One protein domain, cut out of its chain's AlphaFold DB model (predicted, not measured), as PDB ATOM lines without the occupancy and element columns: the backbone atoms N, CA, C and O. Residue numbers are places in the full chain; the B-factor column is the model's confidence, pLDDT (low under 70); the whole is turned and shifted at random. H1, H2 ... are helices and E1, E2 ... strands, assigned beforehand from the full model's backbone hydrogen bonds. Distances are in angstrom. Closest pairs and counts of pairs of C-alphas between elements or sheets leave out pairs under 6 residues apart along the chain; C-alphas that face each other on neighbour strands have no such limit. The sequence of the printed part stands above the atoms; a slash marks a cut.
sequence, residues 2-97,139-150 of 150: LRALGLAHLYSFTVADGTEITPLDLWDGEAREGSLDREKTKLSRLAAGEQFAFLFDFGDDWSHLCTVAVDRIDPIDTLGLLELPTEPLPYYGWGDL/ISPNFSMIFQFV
ATOM      1  N   LEU A   2     121.147 121.011 146.671       30.89
ATOM      2  CA  LEU A   2     120.770 119.596 146.668       30.89
ATOM      3  C   LEU A   2     121.946 118.807 146.092       30.89
ATOM      4  O   LEU A   2     122.497 119.209 145.066       30.89
ATOM      5  N   ARG A   3     122.373 117.738 146.757       33.62
ATOM      6  CA  ARG A   3     123.455 116.881 146.267       33.62
ATOM      7  C   ARG A   3     123.004 115.446 146.412       33.62
ATOM      8  O   ARG A   3     123.094 114.930 147.501       33.62
ATOM      9  N   ALA A   4     122.565 114.812 145.329       39.84
ATOM     10  CA  ALA A   4     122.370 113.368 145.313       39.84
ATOM     11  C   ALA A   4     123.689 112.653 145.677       39.84
ATOM     12  O   ALA A   4     124.763 113.009 145.172       39.84
ATOM     13  N   LEU A   5     123.617 111.656 146.561       39.53
ATOM     14  CA  LEU A   5     124.752 110.818 146.949       39.53
ATOM     15  C   LEU A   5     125.098 109.868 145.790       39.53
ATOM     16  O   LEU A   5     124.615 108.747 145.729       39.53
ATOM     17  N   GLY A   6     125.939 110.326 144.858       41.97
ATOM     18  CA  GLY A   6     126.404 109.527 143.715       41.97
ATOM     19  C   GLY A   6     125.631 109.822 142.430       41.97
ATOM     20  O   GLY A   6     124.653 109.163 142.093       41.97
ATOM     21  N   LEU A   7     126.098 110.836 141.703       50.72
ATOM     22  CA  LEU A   7     125.538 111.363 140.454       50.72
ATOM     23  C   LEU A   7     125.731 110.418 139.251       50.72
ATOM     24  O   LEU A   7     126.496 110.758 138.358       50.72
ATOM     25  N   ALA A   8     125.106 109.239 139.202       48.94
ATOM     26  CA  ALA A   8     125.207 108.444 137.968       48.94
ATOM     27  C   ALA A   8     123.968 107.669 137.522       48.94
ATOM     28  O   ALA A   8     124.023 107.123 136.433       48.94
ATOM     29  N   HIS A   9     122.869 107.583 138.287       61.47
ATOM     30  CA  HIS A   9     121.718 106.761 137.857       61.47
ATOM     31  C   HIS A   9     120.345 107.252 138.360       61.47
ATOM     32  O   HIS A   9     119.392 106.476 138.380       61.47
ATOM     33  N   LEU A  10     120.216 108.517 138.789       76.69
ATOM     34  CA  LEU A  10     118.901 109.054 139.162       76.69
ATOM     35  C   LEU A  10     118.040 109.252 137.909       76.69
ATOM     36  O   LEU A  10     118.561 109.600 136.848       76.69
ATOM     37  N   TYR A  11     116.730 109.080 138.046       80.31
ATOM     38  CA  TYR A  11     115.788 109.355 136.974       80.31
ATOM     39  C   TYR A  11     114.489 109.971 137.491       80.31
ATOM     40  O   TYR A  11     114.156 109.889 138.678       80.31
ATOM     41  N   SER A  12     113.728 110.586 136.593       85.94
ATOM     42  CA  SER A  12     112.375 111.043 136.880       85.94
ATOM     43  C   SER A  12     111.477 111.011 135.652       85.94
ATOM     44  O   SER A  12     111.924 110.945 134.506       85.94
ATOM     45  N   PHE A  13     110.175 111.047 135.911       84.44
ATOM     46  CA  PHE A  13     109.136 111.212 134.906       84.44
ATOM     47  C   PHE A  13     108.416 112.520 135.150       84.44
ATOM     48  O   PHE A  13     107.999 112.771 136.275       84.44
ATOM     49  N   THR A  14     108.182 113.308 134.109       87.62
ATOM     50  CA  THR A  14     107.272 114.455 134.167       87.62
ATOM     51  C   THR A  14     106.095 114.200 133.244       87.62
ATOM     52  O   THR A  14     106.256 114.067 132.032       87.62
ATOM     53  N   VAL A  15     104.902 114.105 133.820       84.88
ATOM     54  CA  VAL A  15     103.666 113.852 133.068       84.88
ATOM     55  C   VAL A  15     103.039 115.161 132.568       84.88
ATOM     56  O   VAL A  15     103.488 116.246 132.937       84.88
ATOM     57  N   ALA A  16     101.982 115.080 131.757       82.56
ATOM     58  CA  ALA A  16     101.385 116.240 131.087       82.56
ATOM     59  C   ALA A  16     100.892 117.361 132.028       82.56
ATOM     60  O   ALA A  16     100.907 118.529 131.644       82.56
ATOM     61  N   ASP A  17     100.482 117.033 133.259       82.81
ATOM     62  CA  ASP A  17     100.069 118.018 134.272       82.81
ATOM     63  C   ASP A  17     101.253 118.691 135.005       82.81
ATOM     64  O   ASP A  17     101.049 119.530 135.882       82.81
ATOM     65  N   GLY A  18     102.492 118.342 134.643       83.69
ATOM     66  CA  GLY A  18     103.714 118.850 135.261       83.69
ATOM     67  C   GLY A  18     104.094 118.151 136.567       83.69
ATOM     68  O   GLY A  18     105.079 118.537 137.197       83.69
ATOM     69  N   THR A  19     103.357 117.126 137.000       87.38
ATOM     70  CA  THR A  19     103.728 116.309 138.161       87.38
ATOM     71  C   THR A  19     104.969 115.485 137.843       87.38
ATOM     72  O   THR A  19     105.029 114.802 136.819       87.38
ATOM     73  N   GLU A  20     105.945 115.529 138.747       89.31
ATOM     74  CA  GLU A  20     107.145 114.702 138.675       89.31
ATOM     75  C   GLU A  20     106.952 113.439 139.502       89.31
ATOM     76  O   GLU A  20     106.396 113.477 140.598       89.31
ATOM     77  N   ILE A  21     107.430 112.322 138.972       87.56
ATOM     78  CA  ILE A  21     107.503 111.038 139.652       87.56
ATOM     79  C   ILE A  21     108.978 110.648 139.692       87.56
ATOM     80  O   ILE A  21     109.611 110.521 138.645       87.56
ATOM     81  N   THR A  22     109.539 110.476 140.883       86.38
ATOM     82  CA  THR A  22     110.976 110.231 141.088       86.38
ATOM     83  C   THR A  22     111.181 109.362 142.338       86.38
ATOM     84  O   THR A  22     110.335 109.403 143.238       86.38
ATOM     85  N   PRO A  23     112.234 108.529 142.412       84.12
ATOM     86  CA  PRO A  23     112.565 107.776 143.624       84.12
ATOM     87  C   PRO A  23     112.995 108.736 144.740       84.12
ATOM     88  O   PRO A  23     114.132 109.204 144.767       84.12
ATOM     89  N   LEU A  24     112.058 109.089 145.630       85.12
ATOM     90  CA  LEU A  24     112.253 110.111 146.671       85.12
ATOM     91  C   LEU A  24     113.296 109.706 147.718       85.12
ATOM     92  O   LEU A  24     113.943 110.567 148.306       85.12
ATOM     93  N   ASP A  25     113.465 108.409 147.942       81.62
ATOM     94  CA  ASP A  25     114.438 107.830 148.866       81.62
ATOM     95  C   ASP A  25     115.895 108.015 148.411       81.62
ATOM     96  O   ASP A  25     116.803 107.976 149.239       81.62
ATOM     97  N   LEU A  26     116.118 108.261 147.116       77.75
ATOM     98  CA  LEU A  26     117.441 108.514 146.544       77.75
ATOM     99  C   LEU A  26     117.859 109.996 146.598       77.75
ATOM    100  O   LEU A  26     118.985 110.338 146.218       77.75
ATOM    101  N   TRP A  27     116.988 110.892 147.074       73.94
ATOM    102  CA  TRP A  27     117.308 112.310 147.235       73.94
ATOM    103  C   TRP A  27     118.018 112.568 148.569       73.94
ATOM    104  O   TRP A  27     117.480 112.320 149.643       73.94
ATOM    105  N   ASP A  28     119.211 113.158 148.515       68.00
ATOM    106  CA  ASP A  28     119.886 113.731 149.689       68.00
ATOM    107  C   ASP A  28     119.496 115.222 149.800       68.00
ATOM    108  O   ASP A  28     120.232 116.157 149.456       68.00
ATOM    109  N   GLY A  29     118.215 115.413 150.140       71.38
ATOM    110  CA  GLY A  29     117.513 116.692 150.232       71.38
ATOM    111  C   GLY A  29     116.010 116.566 149.955       71.38
ATOM    112  O   GLY A  29     115.488 115.474 149.760       71.38
ATOM    113  N   GLU A  30     115.313 117.701 149.909       71.50
ATOM    114  CA  GLU A  30     113.904 117.732 149.500       71.50
ATOM    115  C   GLU A  30     113.810 117.603 147.979       71.50
ATOM    116  O   GLU A  30     114.396 118.412 147.254       71.50
ATOM    117  N   ALA A  31     113.052 116.623 147.489       76.69
ATOM    118  CA  ALA A  31     112.624 116.625 146.096       76.69
ATOM    119  C   ALA A  31     111.758 117.863 145.807       76.69
ATOM    120  O   ALA A  31     111.351 118.607 146.708       76.69
ATOM    121  N   ARG A  32     111.460 118.104 144.532       79.94
ATOM    122  CA  ARG A  32     110.590 119.215 144.153       79.94
ATOM    123  C   ARG A  32     109.229 119.101 144.854       79.94
ATOM    124  O   ARG A  32     108.653 118.023 144.990       79.94
ATOM    125  N   GLU A  33     108.701 120.239 145.300       81.19
ATOM    126  CA  GLU A  33     107.391 120.290 145.946       81.19
ATOM    127  C   GLU A  33     106.309 119.725 145.009       81.19
ATOM    128  O   GLU A  33     106.239 120.071 143.823       81.19
ATOM    129  N   GLY A  34     105.486 118.823 145.547       85.44
ATOM    130  CA  GLY A  34     104.458 118.110 144.789       85.44
ATOM    131  C   GLY A  34     104.959 116.907 143.981       85.44
ATOM    132  O   GLY A  34     104.143 116.287 143.299       85.44
ATOM    133  N   SER A  35     106.249 116.554 144.048       87.38
ATOM    134  CA  SER A  35     106.752 115.325 143.429       87.38
ATOM    135  C   SER A  35     106.197 114.083 144.125       87.38
ATOM    136  O   SER A  35     106.030 114.033 145.346       87.38
ATOM    137  N   LEU A  36     105.892 113.073 143.320       89.50
ATOM    138  CA  LEU A  36     105.352 111.799 143.759       89.50
ATOM    139  C   LEU A  36     106.453 110.740 143.835       89.50
ATOM    140  O   LEU A  36     107.359 110.688 143.005       89.50
ATOM    141  N   ASP A  37     106.320 109.859 144.820       87.69
ATOM    142  CA  ASP A  37     107.224 108.734 145.026       87.69
ATOM    143  C   ASP A  37     107.043 107.684 143.927       87.69
ATOM    144  O   ASP A  37     105.944 107.139 143.766       87.69
ATOM    145  N   ARG A  38     108.114 107.387 143.185       83.00
ATOM    146  CA  ARG A  38     108.133 106.358 142.136       83.00
ATOM    147  C   ARG A  38     107.773 104.967 142.657       83.00
ATOM    148  O   ARG A  38     107.089 104.237 141.940       83.00
ATOM    149  N   GLU A  39     108.149 104.621 143.885       82.06
ATOM    150  CA  GLU A  39     107.829 103.312 144.476       82.06
ATOM    151  C   GLU A  39     106.336 103.169 144.802       82.06
ATOM    152  O   GLU A  39     105.802 102.068 144.915       82.06
ATOM    153  N   LYS A  40     105.625 104.295 144.939       85.44
ATOM    154  CA  LYS A  40     104.195 104.329 145.292       85.44
ATOM    155  C   LYS A  40     103.300 104.768 144.137       85.44
ATOM    156  O   LYS A  40     102.077 104.677 144.248       85.44
ATOM    157  N   THR A  41     103.885 105.251 143.044       83.19
ATOM    158  CA  THR A  41     103.157 105.878 141.939       83.19
ATOM    159  C   THR A  41     103.375 105.109 140.653       83.19
ATOM    160  O   THR A  41     104.446 105.145 140.049       83.19
ATOM    161  N   LYS A  42     102.306 104.462 140.193       79.25
ATOM    162  CA  LYS A  42     102.321 103.683 138.959       79.25
ATOM    163  C   LYS A  42     102.168 104.592 137.747       79.25
ATOM    164  O   LYS A  42     101.272 105.438 137.705       79.25
ATOM    165  N   LEU A  43     102.931 104.319 136.692       76.06
ATOM    166  CA  LEU A  43     102.730 104.972 135.394       76.06
ATOM    167  C   LEU A  43     101.460 104.492 134.667       76.06
ATOM    168  O   LEU A  43     101.092 105.067 133.651       76.06
ATOM    169  N   SER A  44     100.739 103.487 135.194       76.19
ATOM    170  CA  SER A  44      99.490 102.981 134.592       76.19
ATOM    171  C   SER A  44      98.353 103.994 134.651       76.19
ATOM    172  O   SER A  44      97.302 103.763 134.059       76.19
ATOM    173  N   ARG A  45      98.575 105.111 135.352       79.44
ATOM    174  CA  ARG A  45      97.715 106.290 135.339       79.44
ATOM    175  C   ARG A  45      97.712 107.027 133.993       79.44
ATOM    176  O   ARG A  45      96.771 107.771 133.749       79.44
ATOM    177  N   LEU A  46      98.745 106.845 133.167       80.81
ATOM    178  CA  LEU A  46      98.842 107.459 131.844       80.81
ATOM    179  C   LEU A  46      97.977 106.701 130.834       80.81
ATOM    180  O   LEU A  46      97.948 105.465 130.824       80.81
ATOM    181  N   ALA A  47      97.290 107.440 129.971       82.56
ATOM    182  CA  ALA A  47      96.500 106.868 128.892       82.56
ATOM    183  C   ALA A  47      97.383 106.439 127.708       82.56
ATOM    184  O   ALA A  47      98.464 106.972 127.477       82.56
ATOM    185  N   ALA A  48      96.890 105.490 126.909       81.12
ATOM    186  CA  ALA A  48      97.482 105.186 125.610       81.12
ATOM    187  C   ALA A  48      97.563 106.453 124.740       81.12
ATOM    188  O   ALA A  48      96.598 107.213 124.649       81.12
ATOM    189  N   GLY A  49      98.709 106.672 124.095       77.94
ATOM    190  CA  GLY A  49      98.999 107.872 123.309       77.94
ATOM    191  C   GLY A  49      99.349 109.113 124.136       77.94
ATOM    192  O   GLY A  49      99.702 110.139 123.556       77.94
ATOM    193  N   GLU A  50      99.279 109.049 125.469       81.56
ATOM    194  CA  GLU A  50      99.695 110.152 126.330       81.56
ATOM    195  C   GLU A  50     101.219 110.303 126.317       81.56
ATOM    196  O   GLU A  50     101.956 109.315 126.272       81.56
ATOM    197  N   GLN A  51     101.688 111.551 126.343       80.94
ATOM    198  CA  GLN A  51     103.110 111.870 126.358       80.94
ATOM    199  C   GLN A  51     103.589 112.231 127.763       80.94
ATOM    200  O   GLN A  51     102.877 112.876 128.533       80.94
ATOM    201  N   PHE A  52     104.826 111.857 128.067       78.25
ATOM    202  CA  PHE A  52     105.527 112.232 129.290       78.25
ATOM    203  C   PHE A  52     107.019 112.391 128.998       78.25
ATOM    204  O   PHE A  52     107.558 111.741 128.104       78.25
ATOM    205  N   ALA A  53     107.695 113.254 129.749       84.50
ATOM    206  CA  ALA A  53     109.145 113.356 129.701       84.50
ATOM    207  C   ALA A  53     109.766 112.342 130.667       84.50
ATOM    208  O   ALA A  53     109.292 112.180 131.790       84.50
ATOM    209  N   PHE A  54     110.829 111.681 130.237       80.06
ATOM    210  CA  PHE A  54     111.686 110.837 131.054       80.06
ATOM    211  C   PHE A  54     113.077 111.456 131.087       80.06
ATOM    212  O   PHE A  54     113.665 111.693 130.036       80.06
ATOM    213  N   LEU A  55     113.579 111.722 132.284       83.19
ATOM    214  CA  LEU A  55     114.928 112.212 132.517       83.19
ATOM    215  C   LEU A  55     115.724 111.098 133.187       83.19
ATOM    216  O   LEU A  55     115.331 110.629 134.251       83.19
ATOM    217  N   PHE A  56     116.834 110.697 132.585       76.38
ATOM    218  CA  PHE A  56     117.826 109.807 133.173       76.38
ATOM    219  C   PHE A  56     119.132 110.571 133.377       76.38
ATOM    220  O   PHE A  56     119.403 111.528 132.662       76.38
ATOM    221  N   ASP A  57     119.925 110.153 134.359       73.88
ATOM    222  CA  ASP A  57     121.216 110.752 134.692       73.88
ATOM    223  C   ASP A  57     121.158 112.285 134.780       73.88
ATOM    224  O   ASP A  57     121.505 113.024 133.859       73.88
ATOM    225  N   PHE A  58     120.726 112.778 135.938       75.44
ATOM    226  CA  PHE A  58     120.588 114.214 136.193       75.44
ATOM    227  C   PHE A  58     121.913 114.983 136.046       75.44
ATOM    228  O   PHE A  58     121.887 116.208 135.942       75.44
ATOM    229  N   GLY A  59     123.062 114.296 136.092       72.12
ATOM    230  CA  GLY A  59     124.360 114.915 135.846       72.12
ATOM    231  C   GLY A  59     124.540 115.322 134.384       72.12
ATOM    232  O   GLY A  59     125.066 116.403 134.123       72.12
ATOM    233  N   ASP A  60     124.051 114.483 133.469       69.38
ATOM    234  CA  ASP A  60     124.226 114.625 132.021       69.38
ATOM    235  C   ASP A  60     122.939 115.041 131.271       69.38
ATOM    236  O   ASP A  60     122.989 115.295 130.069       69.38
ATOM    237  N   ASP A  61     121.809 115.162 131.974       72.38
ATOM    238  CA  ASP A  61     120.506 115.635 131.475       72.38
ATOM    239  C   ASP A  61     119.950 114.819 130.290       72.38
ATOM    240  O   ASP A  61     119.520 115.360 129.265       72.38
ATOM    241  N   TRP A  62     119.947 113.486 130.415       73.94
ATOM    242  CA  TRP A  62     119.415 112.603 129.372       73.94
ATOM    243  C   TRP A  62     117.890 112.629 129.355       73.94
ATOM    244  O   TRP A  62     117.211 111.810 129.975       73.94
ATOM    245  N   SER A  63     117.356 113.601 128.621       76.25
ATOM    246  CA  SER A  63     115.925 113.858 128.497       76.25
ATOM    247  C   SER A  63     115.315 113.214 127.247       76.25
ATOM    248  O   SER A  63     115.765 113.419 126.118       76.25
ATOM    249  N   HIS A  64     114.209 112.497 127.438       72.31
ATOM    250  CA  HIS A  64     113.442 111.834 126.388       72.31
ATOM    251  C   HIS A  64     111.962 112.191 126.478       72.31
ATOM    252  O   HIS A  64     111.367 112.140 127.550       72.31
ATOM    253  N   LEU A  65     111.341 112.504 125.340       76.12
ATOM    254  CA  LEU A  65     109.889 112.620 125.252       76.12
ATOM    255  C   LEU A  65     109.310 111.274 124.821       76.12
ATOM    256  O   LEU A  65     109.534 110.818 123.702       76.12
ATOM    257  N   CYS A  66     108.575 110.637 125.722       74.94
ATOM    258  CA  CYS A  66     107.990 109.323 125.519       74.94
ATOM    259  C   CYS A  66     106.498 109.444 125.219       74.94
ATOM    260  O   CYS A  66     105.812 110.301 125.767       74.94
ATOM    261  N   THR A  67     105.987 108.543 124.380       78.44
ATOM    262  CA  THR A  67     104.547 108.346 124.162       78.44
ATOM    263  C   THR A  67     104.170 106.958 124.660       78.44
ATOM    264  O   THR A  67     104.831 105.979 124.312       78.44
ATOM    265  N   VAL A  68     103.112 106.850 125.464       79.69
ATOM    266  CA  VAL A  68     102.587 105.554 125.906       79.69
ATOM    267  C   VAL A  68     102.050 104.805 124.691       79.69
ATOM    268  O   VAL A  68     101.148 105.285 124.001       79.69
ATOM    269  N   ALA A  69     102.601 103.623 124.423       78.50
ATOM    270  CA  ALA A  69     102.133 102.777 123.334       78.50
ATOM    271  C   ALA A  69     100.653 102.399 123.519       78.50
ATOM    272  O   ALA A  69     100.159 102.273 124.641       78.50
ATOM    273  N   VAL A  70      99.948 102.211 122.402       77.44
ATOM    274  CA  VAL A  70      98.541 101.775 122.417       77.44
ATOM    275  C   VAL A  70      98.423 100.363 122.979       77.44
ATOM    276  O   VAL A  70      97.544 100.086 123.794       77.44
ATOM    277  N   ASP A  71      99.355  99.501 122.585       76.75
ATOM    278  CA  ASP A  71      99.395  98.111 122.996       76.75
ATOM    279  C   ASP A  71     100.369  97.915 124.158       76.75
ATOM    280  O   ASP A  71     101.495  98.422 124.162       76.75
ATOM    281  N   ARG A  72      99.932  97.141 125.154       73.69
ATOM    282  CA  ARG A  72     100.808  96.658 126.221       73.69
ATOM    283  C   ARG A  72     101.480  95.378 125.758       73.69
ATOM    284  O   ARG A  72     100.817  94.492 125.228       73.69
ATOM    285  N   ILE A  73     102.773  95.276 126.025       73.56
ATOM    286  CA  ILE A  73     103.542  94.056 125.799       73.56
ATOM    287  C   ILE A  73     103.805  93.359 127.133       73.56
ATOM    288  O   ILE A  73     103.984  94.027 128.154       73.56
ATOM    289  N   ASP A  74     103.834  92.028 127.125       77.12
ATOM    290  CA  ASP A  74     104.425  91.254 128.217       77.12
ATOM    291  C   ASP A  74     105.944  91.202 127.976       77.12
ATOM    292  O   ASP A  74     106.360  90.643 126.958       77.12
ATOM    293  N   PRO A  75     106.785  91.791 128.845       70.69
ATOM    294  CA  PRO A  75     108.231  91.825 128.635       70.69
ATOM    295  C   PRO A  75     108.879  90.434 128.594       70.69
ATOM    296  O   PRO A  75     109.868  90.248 127.890       70.69
ATOM    297  N   ILE A  76     108.332  89.458 129.326       78.31
ATOM    298  CA  ILE A  76     108.862  88.090 129.366       78.31
ATOM    299  C   ILE A  76     108.571  87.403 128.034       78.31
ATOM    300  O   ILE A  76     109.482  86.878 127.400       78.31
ATOM    301  N   ASP A  77     107.320  87.459 127.578       76.25
ATOM    302  CA  ASP A  77     106.901  86.802 126.334       76.25
ATOM    303  C   ASP A  77     107.451  87.516 125.089       76.25
ATOM    304  O   ASP A  77     108.000  86.900 124.179       76.25
ATOM    305  N   THR A  78     107.371  88.848 125.068       74.12
ATOM    306  CA  THR A  78     107.682  89.660 123.880       74.12
ATOM    307  C   THR A  78     109.182  89.819 123.663       74.12
ATOM    308  O   THR A  78     109.637  89.838 122.521       74.12
ATOM    309  N   LEU A  79     109.957  89.961 124.743       72.38
ATOM    310  CA  LEU A  79     111.402  90.194 124.661       72.38
ATOM    311  C   LEU A  79     112.240  88.997 125.123       72.38
ATOM    312  O   LEU A  79     113.468  89.068 125.072       72.38
ATOM    313  N   GLY A  80     111.612  87.908 125.575       76.88
ATOM    314  CA  GLY A  80     112.323  86.738 126.089       76.88
ATOM    315  C   GLY A  80     113.088  87.014 127.385       76.88
ATOM    316  O   GLY A  80     114.101  86.361 127.646       76.88
ATOM    317  N   LEU A  81     112.658  88.003 128.178       75.56
ATOM    318  CA  LEU A  81     113.292  88.297 129.462       75.56
ATOM    319  C   LEU A  81     113.017  87.167 130.455       75.56
ATOM    320  O   LEU A  81     111.907  86.652 130.534       75.56
ATOM    321  N   LEU A  82     114.030  86.800 131.241       76.00
ATOM    322  CA  LEU A  82     113.877  85.785 132.287       76.00
ATOM    323  C   LEU A  82     113.074  86.309 133.489       76.00
ATOM    324  O   LEU A  82     112.424  85.524 134.174       76.00
ATOM    325  N   GLU A  83     113.111  87.622 133.732       78.69
ATOM    326  CA  GLU A  83     112.428  88.307 134.832       78.69
ATOM    327  C   GLU A  83     111.943  89.695 134.382       78.69
ATOM    328  O   GLU A  83     112.438  90.257 133.401       78.69
ATOM    329  N   LEU A  84     110.963  90.258 135.098       73.31
ATOM    330  CA  LEU A  84     110.476  91.612 134.831       73.31
ATOM    331  C   LEU A  84     111.516  92.655 135.269       73.31
ATOM    332  O   LEU A  84     112.042  92.546 136.379       73.31
ATOM    333  N   PRO A  85     111.780  93.690 134.452       68.38
ATOM    334  CA  PRO A  85     112.699  94.745 134.841       68.38
ATOM    335  C   PRO A  85     112.104  95.564 135.989       68.38
ATOM    336  O   PRO A  85     110.943  95.976 135.935       68.38
ATOM    337  N   THR A  86     112.911  95.796 137.023       69.88
ATOM    338  CA  THR A  86     112.559  96.648 138.170       69.88
ATOM    339  C   THR A  86     112.784  98.132 137.876       69.88
ATOM    340  O   THR A  86     112.137  98.990 138.465       69.88
ATOM    341  N   GLU A  87     113.663  98.427 136.919       69.94
ATOM    342  CA  GLU A  87     114.009  99.772 136.464       69.94
ATOM    343  C   GLU A  87     113.566  99.992 135.012       69.94
ATOM    344  O   GLU A  87     113.345  99.015 134.287       69.94
ATOM    345  N   PRO A  88     113.434 101.250 134.550       68.75
ATOM    346  CA  PRO A  88     113.187 101.542 133.142       68.75
ATOM    347  C   PRO A  88     114.201 100.833 132.238       68.75
ATOM    348  O   PRO A  88     115.404 101.071 132.333       68.75
ATOM    349  N   LEU A  89     113.712  99.957 131.358       69.50
ATOM    350  CA  LEU A  89     114.560  99.160 130.476       69.50
ATOM    351  C   LEU A  89     114.367  99.617 129.026       69.50
ATOM    352  O   LEU A  89     113.295  99.385 128.451       69.50
ATOM    353  N   PRO A  90     115.375 100.248 128.402       65.88
ATOM    354  CA  PRO A  90     115.350 100.460 126.965       65.88
ATOM    355  C   PRO A  90     115.459  99.111 126.251       65.88
ATOM    356  O   PRO A  90     116.278  98.267 126.618       65.88
ATOM    357  N   TYR A  91     114.659  98.913 125.207       60.91
ATOM    358  CA  TYR A  91     114.784  97.745 124.342       60.91
ATOM    359  C   TYR A  91     114.785  98.151 122.874       60.91
ATOM    360  O   TYR A  91     114.070  99.054 122.433       60.91
ATOM    361  N   TYR A  92     115.635  97.465 122.118       50.78
ATOM    362  CA  TYR A  92     115.760  97.655 120.685       50.78
ATOM    363  C   TYR A  92     114.580  97.020 119.949       50.78
ATOM    364  O   TYR A  92     114.114  95.938 120.299       50.78
ATOM    365  N   GLY A  93     114.128  97.693 118.894       45.31
ATOM    366  CA  GLY A  93     113.075  97.182 118.015       45.31
ATOM    367  C   GLY A  93     112.585  98.180 116.970       45.31
ATOM    368  O   GLY A  93     112.026  97.756 115.963       45.31
ATOM    369  N   TRP A  94     112.815  99.485 117.179       40.16
ATOM    370  CA  TRP A  94     112.293 100.547 116.304       40.16
ATOM    371  C   TRP A  94     113.312 101.662 115.963       40.16
ATOM    372  O   TRP A  94     112.928 102.665 115.366       40.16
ATOM    373  N   GLY A  95     114.610 101.460 116.258       42.41
ATOM    374  CA  GLY A  95     115.724 102.340 115.857       42.41
ATOM    375  C   GLY A  95     116.951 102.306 116.784       42.41
ATOM    376  O   GLY A  95     117.045 101.437 117.651       42.41
ATOM    377  N   ASP A  96     117.901 103.224 116.550       42.59
ATOM    378  CA  ASP A  96     119.182 103.321 117.270       42.59
ATOM    379  C   ASP A  96     118.990 103.906 118.681       42.59
ATOM    380  O   ASP A  96     118.517 105.037 118.830       42.59
ATOM    381  N   LEU A  97     119.390 103.162 119.721       43.94
ATOM    382  CA  LEU A  97     119.553 103.728 121.060       43.94
ATOM    383  C   LEU A  97     120.753 104.680 120.983       43.94
ATOM    384  O   LEU A  97     121.835 104.221 120.600       43.94
ATOM    385  N   ILE A 139     117.020 114.586 121.456       37.84
ATOM    386  CA  ILE A 139     115.675 114.023 121.303       37.84
ATOM    387  C   ILE A 139     115.811 112.848 120.331       37.84
ATOM    388  O   ILE A 139     115.830 113.058 119.122       37.84
ATOM    389  N   SER A 140     115.970 111.628 120.844       38.62
ATOM    390  CA  SER A 140     116.049 110.411 120.028       38.62
ATOM    391  C   SER A 140     114.644 109.882 119.737       38.62
ATOM    392  O   SER A 140     114.005 109.354 120.645       38.62
ATOM    393  N   PRO A 141     114.136 110.002 118.494       41.59
ATOM    394  CA  PRO A 141     112.745 109.681 118.176       41.59
ATOM    395  C   PRO A 141     112.465 108.177 117.996       41.59
ATOM    396  O   PRO A 141     111.330 107.818 117.704       41.59
ATOM    397  N   ASN A 142     113.465 107.296 118.139       47.06
ATOM    398  CA  ASN A 142     113.392 105.940 117.581       47.06
ATOM    399  C   ASN A 142     113.696 104.794 118.565       47.06
ATOM    400  O   ASN A 142     114.105 103.722 118.129       47.06
ATOM    401  N   PHE A 143     113.520 104.963 119.877       51.84
ATOM    402  CA  PHE A 143     113.669 103.838 120.809       51.84
ATOM    403  C   PHE A 143     112.477 103.714 121.754       51.84
ATOM    404  O   PHE A 143     111.848 104.701 122.130       51.84
ATOM    405  N   SER A 144     112.172 102.471 122.119       60.16
ATOM    406  CA  SER A 144     111.094 102.140 123.042       60.16
ATOM    407  C   SER A 144     111.680 101.818 124.412       60.16
ATOM    408  O   SER A 144     112.701 101.138 124.529       60.16
ATOM    409  N   MET A 145     111.011 102.282 125.464       66.06
ATOM    410  CA  MET A 145     111.317 101.908 126.842       66.06
ATOM    411  C   MET A 145     110.167 101.108 127.434       66.06
ATOM    412  O   MET A 145     108.997 101.454 127.257       66.06
ATOM    413  N   ILE A 146     110.509 100.038 128.150       63.44
ATOM    414  CA  ILE A 146     109.575  99.360 129.042       63.44
ATOM    415  C   ILE A 146     109.653 100.046 130.388       63.44
ATOM    416  O   ILE A 146     110.704 100.097 131.025       63.44
ATOM    417  N   PHE A 147     108.495 100.515 130.830       64.94
ATOM    418  CA  PHE A 147     108.290 100.970 132.188       64.94
ATOM    419  C   PHE A 147     107.411  99.962 132.904       64.94
ATOM    420  O   PHE A 147     106.380  99.530 132.381       64.94
ATOM    421  N   GLN A 148     107.812  99.587 134.112       60.81
ATOM    422  CA  GLN A 148     106.974  98.739 134.930       60.81
ATOM    423  C   GLN A 148     105.781  99.555 135.444       60.81
ATOM    424  O   GLN A 148     105.929 100.581 136.104       60.81
ATOM    425  N   PHE A 149     104.582  99.079 135.132       49.84
ATOM    426  CA  PHE A 149     103.313  99.648 135.576       49.84
ATOM    427  C   PHE A 149     102.803  98.970 136.865       49.84
ATOM    428  O   PHE A 149     101.596  98.749 137.005       49.84
ATOM    429  N   VAL A 150     103.707  98.553 137.759       40.94
ATOM    430  CA  VAL A 150     103.338  97.927 139.045       40.94
ATOM    431  C   VAL A 150     102.986  98.929 140.100       40.94
ATOM    432  O   VAL A 150     103.312 100.120 139.959       40.94
TER     433      VAL A 150
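AT A GLANCE: This is residues 2 to 97 and 139 to 150 of the 150 residues of an uncharacterized protein of Phytohabitans suffuscus (UniProt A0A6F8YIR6). With little regular structure, this is a small twisted wall of two hairpins, E1-E2 and E3-E4, in an antiparallel sheet ordered E2 - E1 - E3 - E4, plus a second region of loops, helix H1 and antiparallel pair E5 - E6. Of the 108 printed residues 31 are in named elements, in the order E1 E2 E3 E4 H1 E5 E6, and strands hold 26 of these 31, a mostly strand class; the whole is compact, with a radius of gyration of the C-alphas of 14.2 A and spans of 39 by 28 by 27 A.

HOW THE PARTS SIT: E1, residues 11 to 15, and E2, residues 20 to 22, form a hairpin; N 13 and O 21, 2.8 A apart, are within hydrogen-bond range. E3, residues 51 to 56, is antiparallel to E1, with N 12 and O 55 at 2.8 A, and forms a hairpin with E4, residues 62 to 67, with N 54 and O 64 at 2.8 A. H1, residues 75 to 79, is not on this sheet; its O i to N i+4 pair is within range. E5, residues 89 to 91, and E6, residues 144 to 146, are antiparallel, with N 89 and O 146 at 3.0 A.

IN THESE COORDINATES: E1 spans 13.5 A from C-alpha 11 (115.788, 109.355, 136.974); E3 and E4 span 16.3 A each. E6 ends at C-alpha 146 (109.575, 99.360, 129.042).

THE WHOLE: Residues 98 to 138 are cut out, an 11.0 A gap between C-alphas 97 and 139. The E2 to E3 link is long. Residues 2 to 9, 28, 60, 85 to 97 and 139 to 150 have pLDDT under 70.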